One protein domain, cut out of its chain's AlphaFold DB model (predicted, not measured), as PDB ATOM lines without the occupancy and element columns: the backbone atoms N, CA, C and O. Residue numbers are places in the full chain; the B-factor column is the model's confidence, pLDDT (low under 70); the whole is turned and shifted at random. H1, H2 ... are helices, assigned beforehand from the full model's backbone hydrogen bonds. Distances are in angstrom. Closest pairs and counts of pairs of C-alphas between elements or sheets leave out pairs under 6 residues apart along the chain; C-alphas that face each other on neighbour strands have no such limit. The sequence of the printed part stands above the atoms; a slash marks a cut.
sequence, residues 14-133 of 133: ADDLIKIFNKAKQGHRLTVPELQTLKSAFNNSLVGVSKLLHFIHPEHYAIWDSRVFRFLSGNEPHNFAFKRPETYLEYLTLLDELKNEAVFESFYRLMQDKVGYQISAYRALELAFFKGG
ATOM      1  N   ALA A  14     270.885 140.509 198.563       92.00
ATOM      2  CA  ALA A  14     270.803 140.535 200.031       92.00
ATOM      3  C   ALA A  14     271.297 139.250 200.726       92.00
ATOM      4  O   ALA A  14     272.045 139.342 201.701       92.00
ATOM      5  N   ASP A  15     270.942 138.068 200.218       95.06
ATOM      6  CA  ASP A  15     271.353 136.792 200.821       95.06
ATOM      7  C   ASP A  15     272.874 136.602 200.809       95.06
ATOM      8  O   ASP A  15     273.458 136.124 201.785       95.06
ATOM      9  N   ASP A  16     273.539 137.013 199.730       95.19
ATOM     10  CA  ASP A  16     274.992 136.916 199.627       95.19
ATOM     11  C   ASP A  16     275.679 137.962 200.504       95.19
ATOM     12  O   ASP A  16     276.657 137.641 201.180       95.19
ATOM     13  N   LEU A  17     275.123 139.175 200.599       96.00
ATOM     14  CA  LEU A  17     275.604 140.185 201.546       96.00
ATOM     15  C   LEU A  17     275.546 139.661 202.987       96.00
ATOM     16  O   LEU A  17     276.524 139.787 203.724       96.00
ATOM     17  N   ILE A  18     274.442 139.021 203.382       96.56
ATOM     18  CA  ILE A  18     274.280 138.439 204.721       96.56
ATOM     19  C   ILE A  18     275.321 137.343 204.973       96.56
ATOM     20  O   ILE A  18     275.954 137.340 206.032       96.56
ATOM     21  N   LYS A  19     275.546 136.432 204.016       97.94
ATOM     22  CA  LYS A  19     276.582 135.388 204.140       97.94
ATOM     23  C   LYS A  19     277.971 136.001 204.330       97.94
ATOM     24  O   LYS A  19     278.701 135.589 205.231       97.94
ATOM     25  N   ILE A  20     278.309 137.011 203.530       98.25
ATOM     26  CA  ILE A  20     279.602 137.699 203.599       98.25
ATOM     27  C   ILE A  20     279.767 138.422 204.943       98.25
ATOM     28  O   ILE A  20     280.812 138.303 205.585       98.25
ATOM     29  N   PHE A  21     278.743 139.134 205.421       97.38
ATOM     30  CA  PHE A  21     278.811 139.811 206.717       97.38
ATOM     31  C   PHE A  21     278.905 138.836 207.887       97.38
ATOM     32  O   PHE A  21     279.668 139.088 208.818       97.38
ATOM     33  N   ASN A  22     278.199 137.705 207.837       98.25
ATOM     34  CA  ASN A  22     278.324 136.662 208.854       98.25
ATOM     35  C   ASN A  22     279.737 136.072 208.886       98.25
ATOM     36  O   ASN A  22     280.294 135.891 209.966       98.25
ATOM     37  N   LYS A  23     280.354 135.860 207.718       98.25
ATOM     38  CA  LYS A  23     281.755 135.441 207.612       98.25
ATOM     39  C   LYS A  23     282.702 136.469 208.247       98.25
ATOM     40  O   LYS A  23     283.538 136.098 209.067       98.25
ATOM     41  N   ALA A  24     282.534 137.758 207.940       97.94
ATOM     42  CA  ALA A  24     283.333 138.826 208.548       97.94
ATOM     43  C   ALA A  24     283.131 138.917 210.073       97.94
ATOM     44  O   ALA A  24     284.096 139.069 210.819       97.94
ATOM     45  N   LYS A  25     281.888 138.760 210.548       97.88
ATOM     46  CA  LYS A  25     281.531 138.723 211.975       97.88
ATOM     47  C   LYS A  25     282.165 137.546 212.720       97.88
ATOM     48  O   LYS A  25     282.426 137.658 213.910       97.88
ATOM     49  N   GLN A  26     282.433 136.438 212.036       97.56
ATOM     50  CA  GLN A  26     283.154 135.286 212.586       97.56
ATOM     51  C   GLN A  26     284.684 135.467 212.567       97.56
ATOM     52  O   GLN A  26     285.412 134.556 212.945       97.56
ATOM     53  N   GLY A  27     285.187 136.625 212.121       94.50
ATOM     54  CA  GLY A  27     286.621 136.925 212.055       94.50
ATOM     55  C   GLY A  27     287.323 136.344 210.827       94.50
ATOM     56  O   GLY A  27     288.532 136.496 210.671       94.50
ATOM     57  N   HIS A  28     286.593 135.703 209.911       97.31
ATOM     58  CA  HIS A  28     287.186 135.159 208.695       97.31
ATOM     59  C   HIS A  28     287.531 136.271 207.707       97.31
ATOM     60  O   HIS A  28     286.712 137.162 207.466       97.31
ATOM     61  N   ARG A  29     288.711 136.177 207.079       97.50
ATOM     62  CA  ARG A  29     289.152 137.073 206.001       97.50
ATOM     63  C   ARG A  29     288.245 136.922 204.775       97.50
ATOM     64  O   ARG A  29     288.027 135.811 204.284       97.50
ATOM     65  N   LEU A  30     287.723 138.040 204.277       98.50
ATOM     66  CA  LEU A  30     286.984 138.073 203.018       98.50
ATOM     67  C   LEU A  30     287.927 137.920 201.822       98.50
ATOM     68  O   LEU A  30     289.064 138.380 201.835       98.50
ATOM     69  N   THR A  31     287.429 137.284 200.774       98.56
ATOM     70  CA  THR A  31     288.105 137.120 199.487       98.56
ATOM     71  C   THR A  31     287.868 138.330 198.586       98.56
ATOM     72  O   THR A  31     286.978 139.149 198.832       98.56
ATOM     73  N   VAL A  32     288.635 138.433 197.496       98.50
ATOM     74  CA  VAL A  32     288.448 139.484 196.484       98.50
ATOM     75  C   VAL A  32     287.018 139.498 195.924       98.50
ATOM     76  O   VAL A  32     286.418 140.573 195.965       98.50
ATOM     77  N   PRO A  33     286.419 138.376 195.464       98.19
ATOM     78  CA  PRO A  33     285.042 138.391 194.968       98.19
ATOM     79  C   PRO A  33     284.031 138.867 196.016       98.19
ATOM     80  O   PRO A  33     283.180 139.693 195.710       98.19
ATOM     81  N   GLU A  34     284.161 138.427 197.270       98.31
ATOM     82  CA  GLU A  34     283.271 138.862 198.355       98.31
ATOM     83  C   GLU A  34     283.390 140.374 198.602       98.31
ATOM     84  O   GLU A  34     282.383 141.074 198.720       98.31
ATOM     85  N   LEU A  35     284.613 140.914 198.607       98.19
ATOM     86  CA  LEU A  35     284.843 142.355 198.710       98.19
ATOM     87  C   LEU A  35     284.326 143.124 197.486       98.19
ATOM     88  O   LEU A  35     283.863 144.252 197.649       98.19
ATOM     89  N   GLN A  36     284.377 142.551 196.280       97.12
ATOM     90  CA  GLN A  36     283.781 143.150 195.079       97.12
ATOM     91  C   GLN A  36     282.252 143.194 195.172       97.12
ATOM     92  O   GLN A  36     281.664 144.230 194.849       97.12
ATOM     93  N   THR A  37     281.617 142.130 195.673       96.81
ATOM     94  CA  THR A  37     280.173 142.091 195.942       96.81
ATOM     95  C   THR A  37     279.778 143.181 196.934       96.81
ATOM     96  O   THR A  37     278.910 144.001 196.633       96.81
ATOM     97  N   LEU A  38     280.475 143.280 198.076       96.62
ATOM     98  CA  LEU A  38     280.234 144.354 199.044       96.62
ATOM     99  C   LEU A  38     280.475 145.732 198.422       96.62
ATOM    100  O   LEU A  38     279.658 146.634 198.543       96.62
ATOM    101  N   LYS A  39     281.590 145.923 197.721       95.12
ATOM    102  CA  LYS A  39     281.925 147.214 197.115       95.12
ATOM    103  C   LYS A  39     280.841 147.665 196.138       95.12
ATOM    104  O   LYS A  39     280.463 148.834 196.180       95.12
ATOM    105  N   SER A  40     280.322 146.757 195.316       94.12
ATOM    106  CA  SER A  40     279.237 147.044 194.371       94.12
ATOM    107  C   SER A  40     277.964 147.473 195.106       94.12
ATOM    108  O   SER A  40     277.409 148.522 194.784       94.12
ATOM    109  N   ALA A  41     277.593 146.758 196.176       93.50
ATOM    110  CA  ALA A  41     276.435 147.093 197.006       93.50
ATOM    111  C   ALA A  41     276.548 148.461 197.711       93.50
ATOM    112  O   ALA A  41     275.545 149.123 197.981       93.50
ATOM    113  N   PHE A  42     277.774 148.918 197.978       90.56
ATOM    114  CA  PHE A  42     278.077 150.171 198.675       90.56
ATOM    115  C   PHE A  42     278.640 151.246 197.732       90.56
ATOM    116  O   PHE A  42     279.633 151.916 198.032       90.56
ATOM    117  N   ASN A  43     277.978 151.454 196.588       88.88
ATOM    118  CA  ASN A  43     278.275 152.537 195.639       88.88
ATOM    119  C   ASN A  43     279.736 152.553 195.160       88.88
ATOM    120  O   ASN A  43     280.360 153.610 195.033       88.88
ATOM    121  N   ASN A  44     280.297 151.367 194.937       92.25
ATOM    122  CA  ASN A  44     281.680 151.155 194.529       92.25
ATOM    123  C   ASN A  44     282.742 151.718 195.495       92.25
ATOM    124  O   ASN A  44     283.890 151.943 195.098       92.25
ATOM    125  N   SER A  45     282.392 151.920 196.772       93.00
ATOM    126  CA  SER A  45     283.284 152.501 197.779       93.00
ATOM    127  C   SER A  45     283.943 151.445 198.662       93.00
ATOM    128  O   SER A  45     283.357 150.968 199.632       93.00
ATOM    129  N   LEU A  46     285.215 151.145 198.387       96.19
ATOM    130  CA  LEU A  46     286.012 150.266 199.252       96.19
ATOM    131  C   LEU A  46     286.277 150.899 200.630       96.19
ATOM    132  O   LEU A  46     286.279 150.201 201.639       96.19
ATOM    133  N   VAL A  47     286.400 152.232 200.689       95.94
ATOM    134  CA  VAL A  47     286.484 152.983 201.953       95.94
ATOM    135  C   VAL A  47     285.237 152.733 202.800       95.94
ATOM    136  O   VAL A  47     285.349 152.393 203.976       95.94
ATOM    137  N   GLY A  48     284.045 152.859 202.205       95.12
ATOM    138  CA  GLY A  48     282.775 152.604 202.889       95.12
ATOM    139  C   GLY A  48     282.665 151.164 203.392       95.12
ATOM    140  O   GLY A  48     282.355 150.950 204.562       95.12
ATOM    141  N   VAL A  49     283.012 150.193 202.542       97.00
ATOM    142  CA  VAL A  49     283.047 148.769 202.911       97.00
ATOM    143  C   VAL A  49     283.990 148.517 204.088       97.00
ATOM    144  O   VAL A  49     283.577 147.904 205.066       97.00
ATOM    145  N   SER A  50     285.223 149.030 204.048       98.25
ATOM    146  CA  SER A  50     286.202 148.822 205.127       98.25
ATOM    147  C   SER A  50     285.746 149.405 206.472       98.25
ATOM    148  O   SER A  50     285.973 148.789 207.509       98.25
ATOM    149  N   LYS A  51     285.042 150.548 206.474       97.06
ATOM    150  CA  LYS A  51     284.472 151.154 207.690       97.06
ATOM    151  C   LYS A  51     283.363 150.291 208.282       97.06
ATOM    152  O   LYS A  51     283.320 150.111 209.496       97.06
ATOM    153  N   LEU A  52     282.499 149.733 207.436       96.44
ATOM    154  CA  LEU A  52     281.455 148.813 207.882       96.44
ATOM    155  C   LEU A  52     282.050 147.510 208.428       96.44
ATOM    156  O   LEU A  52     281.648 147.053 209.493       96.44
ATOM    157  N   LEU A  53     283.040 146.936 207.741       98.31
ATOM    158  CA  LEU A  53     283.740 145.740 208.215       98.31
ATOM    159  C   LEU A  53     284.467 145.994 209.541       98.31
ATOM    160  O   LEU A  53     284.387 145.163 210.441       98.31
ATOM    161  N   HIS A  54     285.113 147.153 209.691       98.38
ATOM    162  CA  HIS A  54     285.735 147.571 210.947       98.38
ATOM    163  C   HIS A  54     284.712 147.694 212.080       98.38
ATOM    164  O   HIS A  54     284.973 147.242 213.189       98.38
ATOM    165  N   PHE A  55     283.530 148.255 211.804       97.31
ATOM    166  CA  PHE A  55     282.442 148.317 212.781       97.31
ATOM    167  C   PHE A  55     281.959 146.920 213.204       97.31
ATOM    168  O   PHE A  55     281.668 146.701 214.376       97.31
ATOM    169  N   ILE A  56     281.896 145.968 212.267       97.75
ATOM    170  CA  ILE A  56     281.472 144.585 212.533       97.75
ATOM    171  C   ILE A  56     282.529 143.810 213.328       97.75
ATOM    172  O   ILE A  56     282.174 143.081 214.253       97.75
ATOM    173  N   HIS A  57     283.808 143.923 212.956       98.25
ATOM    174  CA  HIS A  57     284.888 143.163 213.583       98.25
ATOM    175  C   HIS A  57     286.225 143.934 213.578       98.25
ATOM    176  O   HIS A  57     287.111 143.653 212.761       98.25
ATOM    177  N   PRO A  58     286.434 144.862 214.530       97.88
ATOM    178  CA  PRO A  58     287.589 145.764 214.531       97.88
ATOM    179  C   PRO A  58     288.934 145.060 214.761       97.88
ATOM    180  O   PRO A  58     289.972 145.628 214.436       97.88
ATOM    181  N   GLU A  59     288.932 143.835 215.295       97.56
ATOM    182  CA  GLU A  59     290.147 143.020 215.482       97.56
ATOM    183  C   GLU A  59     290.709 142.417 214.185       97.56
ATOM    184  O   GLU A  59     291.876 142.033 214.153       97.56
ATOM    185  N   HIS A  60     289.896 142.330 213.126       96.75
ATOM    186  CA  HIS A  60     290.282 141.692 211.859       96.75
ATOM    187  C   HIS A  60     290.209 142.640 210.664       96.75
ATOM    188  O   HIS A  60     290.820 142.364 209.634       96.75
ATOM    189  N   TYR A  61     289.484 143.753 210.767       98.44
ATOM    190  CA  TYR A  61     289.321 144.702 209.671       98.44
ATOM    191  C   TYR A  61     289.701 146.102 210.117       98.44
ATOM    192  O   TYR A  61     289.109 146.651 211.040       98.44
ATOM    193  N   ALA A  62     290.680 146.689 209.434       98.44
ATOM    194  CA  ALA A  62     291.058 148.084 209.598       98.44
ATOM    195  C   ALA A  62     290.376 148.934 208.529       98.44
ATOM    196  O   ALA A  62     289.961 148.436 207.474       98.44
ATOM    197  N   ILE A  63     290.270 150.229 208.811       98.56
ATOM    198  CA  ILE A  63     289.697 151.201 207.889       98.56
ATOM    199  C   ILE A  63     290.700 151.473 206.762       98.56
ATOM    200  O   ILE A  63     291.849 151.830 207.000       98.56
ATOM    201  N   TRP A  64     290.240 151.342 205.521       98.00
ATOM    202  CA  TRP A  64     290.992 151.697 204.325       98.00
ATOM    203  C   TRP A  64     290.665 153.127 203.914       98.00
ATOM    204  O   TRP A  64     289.760 153.370 203.115       98.00
ATOM    205  N   ASP A  65     291.362 154.090 204.515       96.44
ATOM    206  CA  ASP A  65     291.200 155.507 204.197       96.44
ATOM    207  C   ASP A  65     292.218 155.979 203.148       96.44
ATOM    208  O   ASP A  65     293.336 155.477 203.044       96.44
ATOM    209  N   SER A  66     291.845 157.008 202.395       95.12
ATOM    210  CA  SER A  66     292.731 157.698 201.455       95.12
ATOM    211  C   SER A  66     294.057 158.165 202.065       95.12
ATOM    212  O   SER A  66     295.086 158.075 201.399       95.12
ATOM    213  N   ARG A  67     294.063 158.626 203.326       96.50
ATOM    214  CA  ARG A  67     295.293 159.059 204.017       96.50
ATOM    215  C   ARG A  67     296.189 157.886 204.384       96.50
ATOM    216  O   ARG A  67     297.398 157.978 204.236       96.50
ATOM    217  N   VAL A  68     295.587 156.765 204.788       97.69
ATOM    218  CA  VAL A  68     296.313 155.510 205.038       97.69
ATOM    219  C   VAL A  68     297.001 155.056 203.752       97.69
ATOM    220  O   VAL A  68     298.196 154.780 203.755       97.69
ATOM    221  N   PHE A  69     296.275 155.065 202.629       96.75
ATOM    222  CA  PHE A  69     296.857 154.736 201.329       96.75
ATOM    223  C   PHE A  69     297.991 155.687 200.938       96.75
ATOM    224  O   PHE A  69     299.046 155.220 200.510       96.75
ATOM    225  N   ARG A  70     297.801 157.005 201.095       95.19
ATOM    226  CA  ARG A  70     298.837 157.995 200.770       95.19
ATOM    227  C   ARG A  70     300.092 157.779 201.609       95.19
ATOM    228  O   ARG A  70     301.182 157.770 201.053       95.19
ATOM    229  N   PHE A  71     299.935 157.554 202.912       96.12
ATOM    230  CA  PHE A  71     301.052 157.291 203.815       96.12
ATOM    231  C   PHE A  71     301.857 156.057 203.390       96.12
ATOM    232  O   PHE A  71     303.077 156.122 203.293       96.12
ATOM    233  N   LEU A  72     301.175 154.944 203.102       94.75
ATOM    234  CA  LEU A  72     301.832 153.675 202.775       94.75
ATOM    235  C   LEU A  72     302.449 153.655 201.375       94.75
ATOM    236  O   LEU A  72     303.480 153.027 201.163       94.75
ATOM    237  N   SER A  73     301.801 154.300 200.404       91.44
ATOM    238  CA  SER A  73     302.200 154.203 198.996       91.44
ATOM    239  C   SER A  73     302.981 155.411 198.483       91.44
ATOM    240  O   SER A  73     303.543 155.330 197.394       91.44
ATOM    241  N   GLY A  74     302.949 156.548 199.185       89.94
ATOM    242  CA  GLY A  74     303.432 157.838 198.681       89.94
ATOM    243  C   GLY A  74     302.640 158.388 197.485       89.94
ATOM    244  O   GLY A  74     303.032 159.395 196.904       89.94
ATOM    245  N   ASN A  75     301.542 157.732 197.091       86.19
ATOM    246  CA  ASN A  75     300.762 158.058 195.903       86.19
ATOM    247  C   ASN A  75     299.401 158.662 196.257       86.19
ATOM    248  O   ASN A  75     298.834 158.429 197.325       86.19
ATOM    249  N   GLU A  76     298.825 159.390 195.303       84.62
ATOM    250  CA  GLU A  76     297.499 159.971 195.473       84.62
ATOM    251  C   GLU A  76     296.357 158.943 195.281       84.62
ATOM    252  O   GLU A  76     296.447 158.054 194.426       84.62
ATOM    253  N   PRO A  77     295.217 159.085 195.992       75.62
ATOM    254  CA  PRO A  77     294.111 158.111 195.992       75.62
ATOM    255  C   PRO A  77     293.344 157.975 194.667       75.62
ATOM    256  O   PRO A  77     292.466 157.121 194.543       75.62
ATOM    257  N   HIS A  78     293.630 158.819 193.668       75.44
ATOM    258  CA  HIS A  78     293.080 158.650 192.319       75.44
ATOM    259  C   HIS A  78     293.701 157.451 191.581       75.44
ATOM    260  O   HIS A  78     293.194 157.048 190.534       75.44
ATOM    261  N   ASN A  79     294.754 156.851 192.145       77.88
ATOM    262  CA  ASN A  79     295.376 155.632 191.652       77.88
ATOM    263  C   ASN A  79     294.378 154.454 191.632       77.88
ATOM    264  O   ASN A  79     293.626 154.220 192.580       77.88
ATOM    265  N   PHE A  80     294.401 153.677 190.546       83.75
ATOM    266  CA  PHE A  80     293.593 152.468 190.387       83.75
ATOM    267  C   PHE A  80     293.789 151.471 191.541       83.75
ATOM    268  O   PHE A  80     292.816 150.868 191.994       83.75
ATOM    269  N   ALA A  81     295.011 151.364 192.078       87.31
ATOM    270  CA  ALA A  81     295.350 150.483 193.193       87.31
ATOM    271  C   ALA A  81     294.505 150.748 194.449       87.31
ATOM    272  O   ALA A  81     294.030 149.802 195.067       87.31
ATOM    273  N   PHE A  82     294.210 152.011 194.773       91.50
ATOM    274  CA  PHE A  82     293.411 152.374 195.951       91.50
ATOM    275  C   PHE A  82     292.007 151.749 195.942       91.50
ATOM    276  O   PHE A  82     291.427 151.465 196.991       91.50
ATOM    277  N   LYS A  83     291.449 151.524 194.747       93.25
ATOM    278  CA  LYS A  83     290.091 151.001 194.556       93.25
ATOM    279  C   LYS A  83     290.041 149.473 194.476       93.25
ATOM    280  O   LYS A  83     288.932 148.934 194.376       93.25
ATOM    281  N   ARG A  84     291.186 148.785 194.463       95.25
ATOM    282  CA  ARG A  84     291.281 147.331 194.291       95.25
ATOM    283  C   ARG A  84     291.139 146.599 195.629       95.25
ATOM    284  O   ARG A  84     291.879 146.918 196.560       95.25
ATOM    285  N   PRO A  85     290.233 145.614 195.742       98.00
ATOM    286  CA  PRO A  85     290.146 144.754 196.920       98.00
ATOM    287  C   PRO A  85     291.460 144.056 197.277       98.00
ATOM    288  O   PRO A  85     291.750 143.894 198.455       98.00
ATOM    289  N   GLU A  86     292.269 143.695 196.281       98.00
ATOM    290  CA  GLU A  86     293.594 143.094 196.448       98.00
ATOM    291  C   GLU A  86     294.486 143.974 197.322       98.00
ATOM    292  O   GLU A  86     295.021 143.513 198.321       98.00
ATOM    293  N   THR A  87     294.551 145.270 197.012       97.31
ATOM    294  CA  THR A  87     295.365 146.231 197.764       97.31
ATOM    295  C   THR A  87     294.845 146.434 199.189       97.31
ATOM    296  O   THR A  87     295.632 146.630 200.112       97.31
ATOM    297  N   TYR A  88     293.532 146.325 199.409       98.38
ATOM    298  CA  TYR A  88     292.995 146.307 200.771       98.38
ATOM    299  C   TYR A  88     293.401 145.041 201.534       98.38
ATOM    300  O   TYR A  88     293.754 145.128 202.704       98.38
ATOM    301  N   LEU A  89     293.391 143.873 200.891       98.56
ATOM    302  CA  LEU A  89     293.823 142.628 201.527       98.56
ATOM    303  C   LEU A  89     295.324 142.626 201.832       98.56
ATOM    304  O   LEU A  89     295.696 142.245 202.937       98.56
ATOM    305  N   GLU A  90     296.159 143.113 200.911       98.25
ATOM    306  CA  GLU A  90     297.596 143.344 201.131       98.25
ATOM    307  C   GLU A  90     297.829 144.239 202.353       98.25
ATOM    308  O   GLU A  90     298.665 143.935 203.201       98.25
ATOM    309  N   TYR A  91     297.033 145.302 202.495       98.50
ATOM    310  CA  TYR A  91     297.075 146.163 203.668       98.50
ATOM    311  C   TYR A  91     296.741 145.413 204.967       98.50
ATOM    312  O   TYR A  91     297.455 145.572 205.952       98.50
ATOM    313  N   LEU A  92     295.697 144.578 204.996       98.62
ATOM    314  CA  LEU A  92     295.370 143.811 206.206       98.62
ATOM    315  C   LEU A  92     296.457 142.779 206.542       98.62
ATOM    316  O   LEU A  92     296.758 142.596 207.719       98.62
ATOM    317  N   THR A  93     297.081 142.161 205.535       98.56
ATOM    318  CA  THR A  93     298.239 141.274 205.728       98.56
ATOM    319  C   THR A  93     299.417 142.023 206.348       98.56
ATOM    320  O   THR A  93     299.974 141.555 207.336       98.56
ATOM    321  N   LEU A  94     299.733 143.225 205.854       98.44
ATOM    322  CA  LEU A  94     300.757 144.084 206.456       98.44
ATOM    323  C   LEU A  94     300.460 144.366 207.938       98.44
ATOM    324  O   LEU A  94     301.367 144.371 208.764       98.44
ATOM    325  N   LEU A  95     299.194 144.594 208.305       98.56
ATOM    326  CA  LEU A  95     298.837 144.790 209.713       98.56
ATOM    327  C   LEU A  95     299.083 143.540 210.556       98.56
ATOM    328  O   LEU A  95     299.535 143.661 211.693       98.56
ATOM    329  N   ASP A  96     298.791 142.353 210.023       98.19
ATOM    330  CA  ASP A  96     299.085 141.094 210.706       98.19
ATOM    331  C   ASP A  96     300.591 140.910 210.921       98.19
ATOM    332  O   ASP A  96     301.001 140.518 212.011       98.19
ATOM    333  N   GLU A  97     301.417 141.254 209.935       98.44
ATOM    334  CA  GLU A  97     302.879 141.217 210.046       98.44
ATOM    335  C   GLU A  97     303.388 142.192 211.113       98.44
ATOM    336  O   GLU A  97     304.092 141.787 212.037       98.44
ATOM    337  N   LEU A  98     302.951 143.453 211.061       98.31
ATOM    338  CA  LEU A  98     303.362 144.487 212.014       98.31
ATOM    339  C   LEU A  98     302.952 144.172 213.453       98.31
ATOM    340  O   LEU A  98     303.664 144.539 214.383       98.31
ATOM    341  N   LYS A  99     301.825 143.483 213.656       97.31
ATOM    342  CA  LYS A  99     301.396 143.022 214.984       97.31
ATOM    343  C   LYS A  99     302.337 141.986 215.599       97.31
ATOM    344  O   LYS A  99     302.348 141.843 216.818       97.31
ATOM    345  N   ASN A 100     303.076 141.252 214.771       96.81
ATOM    346  CA  ASN A 100     303.996 140.207 215.213       96.81
ATOM    347  C   ASN A 100     305.419 140.733 215.463       96.81
ATOM    348  O   ASN A 100     306.268 139.986 215.947       96.81
ATOM    349  N   GLU A 101     305.689 142.004 215.164       98.00
ATOM    350  CA  GLU A 101     306.973 142.635 215.454       98.00
ATOM    351  C   GLU A 101     307.199 142.784 216.961       98.00
ATOM    352  O   GLU A 101     306.302 143.161 217.716       98.00
ATOM    353  N   ALA A 102     308.439 142.575 217.412       97.00
ATOM    354  CA  ALA A 102     308.781 142.614 218.838       97.00
ATOM    355  C   ALA A 102     308.452 143.965 219.506       97.00
ATOM    356  O   ALA A 102     308.147 144.026 220.697       97.00
ATOM    357  N   VAL A 103     308.497 145.059 218.738       96.94
ATOM    358  CA  VAL A 103     308.200 146.416 219.220       96.94
ATOM    359  C   VAL A 103     306.697 146.705 219.319       96.94
ATOM    360  O   VAL A 103     306.305 147.670 219.983       96.94
ATOM    361  N   PHE A 104     305.844 145.883 218.697       98.25
ATOM    362  CA  PHE A 104     304.426 146.184 218.515       98.25
ATOM    363  C   PHE A 104     303.690 146.434 219.829       98.25
ATOM    364  O   PHE A 104     302.960 147.414 219.938       98.25
ATOM    365  N   GLU A 105     303.925 145.612 220.851       98.00
ATOM    366  CA  GLU A 105     303.247 145.744 222.145       98.00
ATOM    367  C   GLU A 105     303.504 147.117 222.792       98.00
ATOM    368  O   GLU A 105     302.592 147.747 223.331       98.00
ATOM    369  N   SER A 106     304.734 147.632 222.687       98.06
ATOM    370  CA  SER A 106     305.078 148.961 223.208       98.06
ATOM    371  C   SER A 106     304.396 150.086 222.422       98.06
ATOM    372  O   SER A 106     303.865 151.029 223.012       98.06
ATOM    373  N   PHE A 107     304.344 149.956 221.093       98.25
ATOM    374  CA  PHE A 107     303.621 150.874 220.218       98.25
ATOM    375  C   PHE A 107     302.117 150.860 220.516       98.25
ATOM    376  O   PHE A 107     301.493 151.917 220.608       98.25
ATOM    377  N   TYR A 108     301.534 149.677 220.695       98.38
ATOM    378  CA  TYR A 108     300.106 149.504 220.910       98.38
ATOM    379  C   TYR A 108     299.653 150.168 222.212       98.38
ATOM    380  O   TYR A 108     298.710 150.959 222.187       98.38
ATOM    381  N   ARG A 109     300.390 149.956 223.311       97.88
ATOM    382  CA  ARG A 109     300.146 150.647 224.590       97.88
ATOM    383  C   ARG A 109     300.229 152.161 224.448       97.88
ATOM    384  O   ARG A 109     299.304 152.863 224.844       97.88
ATOM    385  N   LEU A 110     301.283 152.661 223.798       97.75
ATOM    386  CA  LEU A 110     301.440 154.095 223.545       97.75
ATOM    387  C   LEU A 110     300.253 154.671 222.760       97.75
ATOM    388  O   LEU A 110     299.804 155.784 223.036       97.75
ATOM    389  N   MET A 111     299.756 153.938 221.762       97.94
ATOM    390  CA  MET A 111     298.597 154.366 220.988       97.94
ATOM    391  C   MET A 111     297.336 154.412 221.845       97.94
ATOM    392  O   MET A 111     296.638 155.423 221.789       97.94
ATOM    393  N   GLN A 112     297.070 153.380 222.654       97.94
ATOM    394  CA  GLN A 112     295.929 153.341 223.575       97.94
ATOM    395  C   GLN A 112     295.960 154.508 224.576       97.94
ATOM    396  O   GLN A 112     294.952 155.198 224.738       97.94
ATOM    397  N   ASP A 113     297.125 154.802 225.159       97.38
ATOM    398  CA  ASP A 113     297.306 155.936 226.073       97.38
ATOM    399  C   ASP A 113     297.015 157.273 225.379       97.38
ATOM    400  O   ASP A 113     296.343 158.143 225.931       97.38
ATOM    401  N   LYS A 114     297.476 157.436 224.131       96.38
ATOM    402  CA  LYS A 114     297.257 158.662 223.349       96.38
ATOM    403  C   LYS A 114     295.806 158.869 222.929       96.38
ATOM    404  O   LYS A 114     295.377 160.020 222.852       96.38
ATOM    405  N   VAL A 115     295.069 157.808 222.594       95.81
ATOM    406  CA  VAL A 115     293.643 157.945 222.249       95.81
ATOM    407  C   VAL A 115     292.745 158.058 223.479       95.81
ATOM    408  O   VAL A 115     291.669 158.640 223.372       95.81
ATOM    409  N   GLY A 116     293.176 157.551 224.636       96.81
ATOM    410  CA  GLY A 116     292.443 157.658 225.900       96.81
ATOM    411  C   GLY A 116     291.285 156.666 226.052       96.81
ATOM    412  O   GLY A 116     290.446 156.833 226.934       96.81
ATOM    413  N   TYR A 117     291.209 155.644 225.198       95.56
ATOM    414  CA  TYR A 117     290.246 154.549 225.301       95.56
ATOM    415  C   TYR A 117     290.788 153.282 224.631       95.56
ATOM    416  O   TYR A 117     291.723 153.327 223.831       95.56
ATOM    417  N   GLN A 118     290.193 152.136 224.961       96.00
ATOM    418  CA  GLN A 118     290.581 150.851 224.382       96.00
ATOM    419  C   GLN A 118     290.243 150.811 222.884       96.00
ATOM    420  O   GLN A 118     289.105 151.048 222.479       96.00
ATOM    421  N   ILE A 119     291.242 150.492 222.067       97.69
ATOM    422  CA  ILE A 119     291.136 150.306 220.614       97.69
ATOM    423  C   ILE A 119     291.777 148.981 220.233       97.69
ATOM    424  O   ILE A 119     292.675 148.552 220.945       97.69
ATOM    425  N   SER A 120     291.363 148.379 219.115       98.25
ATOM    426  CA  SER A 120     291.989 147.162 218.587       98.25
ATOM    427  C   SER A 120     293.411 147.415 218.074       98.25
ATOM    428  O   SER A 120     293.762 148.536 217.689       98.25
ATOM    429  N   ALA A 121     294.211 146.352 217.969       98.38
ATOM    430  CA  ALA A 121     295.546 146.394 217.363       98.38
ATOM    431  C   ALA A 121     295.516 146.958 215.929       98.38
ATOM    432  O   ALA A 121     296.331 147.801 215.549       98.38
ATOM    433  N   TYR A 122     294.515 146.541 215.153       98.44
ATOM    434  CA  TYR A 122     294.278 147.024 213.794       98.44
ATOM    435  C   TYR A 122     293.964 148.522 213.763       98.44
ATOM    436  O   TYR A 122     294.491 149.247 212.920       98.44
ATOM    437  N   ARG A 123     293.144 149.006 214.705       98.50
ATOM    438  CA  ARG A 123     292.824 150.431 214.824       98.50
ATOM    439  C   ARG A 123     294.035 151.256 215.246       98.50
ATOM    440  O   ARG A 123     294.181 152.374 214.772       98.50
ATOM    441  N   ALA A 124     294.905 150.733 216.108       98.44
ATOM    442  CA  ALA A 124     296.117 151.438 216.520       98.44
ATOM    443  C   ALA A 124     297.070 151.683 215.338       98.44
ATOM    444  O   ALA A 124     297.517 152.814 215.136       98.44
ATOM    445  N   LEU A 125     297.332 150.654 214.526       98.38
ATOM    446  CA  LEU A 125     298.165 150.782 213.324       98.38
ATOM    447  C   LEU A 125     297.522 151.694 212.277       98.38
ATOM    448  O   LEU A 125     298.170 152.604 211.762       98.38
ATOM    449  N   GLU A 126     296.232 151.499 211.998       98.38
ATOM    450  CA  GLU A 126     295.489 152.345 211.065       98.38
ATOM    451  C   GLU A 126     295.528 153.823 211.475       98.38
ATOM    452  O   GLU A 126     295.788 154.677 210.627       98.38
ATOM    453  N   LEU A 127     295.357 154.135 212.764       98.12
ATOM    454  CA  LEU A 127     295.394 155.510 213.259       98.12
ATOM    455  C   LEU A 127     296.771 156.144 213.083       98.12
ATOM    456  O   LEU A 127     296.851 157.331 212.755       98.12
ATOM    457  N   ALA A 128     297.845 155.380 213.289       97.06
ATOM    458  CA  ALA A 128     299.201 155.865 213.068       97.06
ATOM    459  C   ALA A 128     299.422 156.240 211.595       97.06
ATOM    460  O   ALA A 128     299.882 157.348 211.312       97.06
ATOM    461  N   PHE A 129     299.003 155.382 210.661       97.50
ATOM    462  CA  PHE A 129     299.091 155.672 209.226       97.50
ATOM    463  C   PHE A 129     298.201 156.847 208.819       97.50
ATOM    464  O   PHE A 129     298.638 157.741 208.099       97.50
ATOM    465  N   PHE A 130     296.969 156.903 209.328       96.94
ATOM    466  CA  PHE A 130     296.033 157.985 209.031       96.94
ATOM    467  C   PHE A 130     296.545 159.354 209.495       96.94
ATOM    468  O   PHE A 130     296.315 160.358 208.822       96.94
ATOM    469  N   LYS A 131     297.218 159.418 210.652       93.06
ATOM    470  CA  LYS A 131     297.798 160.662 211.178       93.06
ATOM    471  C   LYS A 131     299.054 161.101 210.429       93.06
ATOM    472  O   LYS A 131     299.331 162.296 210.423       93.06
ATOM    473  N   GLY A 132     299.795 160.167 209.833       86.19
ATOM    474  CA  GLY A 132     300.993 160.465 209.052       86.19
ATOM    475  C   GLY A 132     300.737 160.901 207.603       86.19
ATOM    476  O   GLY A 132     301.656 161.442 206.993       86.19
ATOM    477  N   GLY A 133     299.541 160.652 207.045       76.31
ATOM    478  CA  GLY A 133     299.201 160.893 205.626       76.31
ATOM    479  C   GLY A 133     298.233 162.037 205.301       76.31
ATOM    480  O   GLY A 133     297.739 162.757 206.204       76.31
TER     481      GLY A 133
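What this domain is: This is residues 14 to 133 of the 133 residues of an uncharacterized protein of Acinetobacter indicus CIP 110367 (UniProt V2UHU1). Two groups of crossed helices, H1 to H3 at one end and H4, H7 and H8 at the other, are bridged along one side by the longest helix, H6, which runs from H2 to H8. The link of residues 57 to 65 passes through the middle, between H3 and H8, and the short H5 sits near the start of H6. The printed part has 120 residues with eight named helices, H1 to H8 in chain order, and no named strand; the class is all helix. It is compact, with a radius of gyration of the C-alphas of 14.3 A and spans of 42 by 32 by 23 A.

Where its parts are: H6 is residues 85 to 99, 21.4 A from its first C-alpha at (290.146, 144.754, 196.920) to its last. Before it come H1, residues 14 to 25, 16.2 A long from C-alpha 14 at (270.803, 140.535, 200.031); H2, residues 32 to 41, 14.2 A; H3, residues 46 to 56, 15.1 A; H4, residues 66 to 73, 10.4 A; and H5, residues 80 to 83, 5.6 A. After it come H7, residues 104 to 115, 16.4 A, and H8, residues 121 to 132, 17.2 A, ending at C-alpha 132 at (300.993, 160.465, 209.052).

How they stand to each other: H6 touches H2 with residues 85 to 86 alone, at a steep tilt of 63 degrees, opposite ways; their closest C-alphas, of Val 32 and Pro 85, are 5.6 A apart. With residues 95 to 99 alone H6 only just touches H8, with 3 pairs of C-alphas within 8 A, the closest being Leu 95 and Tyr 122 at 6.5 A. H2 and H3 touch about perpendicular at 82 degrees, closest at the C-alphas of Lys 39 and Leu 46, 5.5 A. H1 touches H3 with residues 21 to 25 alone, closest at the C-alphas of Lys 25 and Ile 56, 5.9 A. H8 touches H4 about perpendicular at 87 degrees, the C-alphas of Val 68 and Phe 130 being closest at 4.7 A. H7 touches H8 at a steep tilt of 68 degrees, only just short of about perpendicular, with the C-alphas of Met 111 and Ala 124 closest at 5.9 A. H5 and H6 are close but not clearly touching. H3 and H8 are apart, and so are H1 and H7. In H1, H2, H3, H4, H6, H7 and H8 every O i to N i+4 pair is within hydrogen-bond range; H5 is too short for such a pair.

The domain as a whole: The C-alphas farthest apart, of Ala 14 and Val 103, are 42.4 A apart. The printed part has no cut, and no link is long. The mean pLDDT of the printed part is 95.7, and no printed residue is under 70.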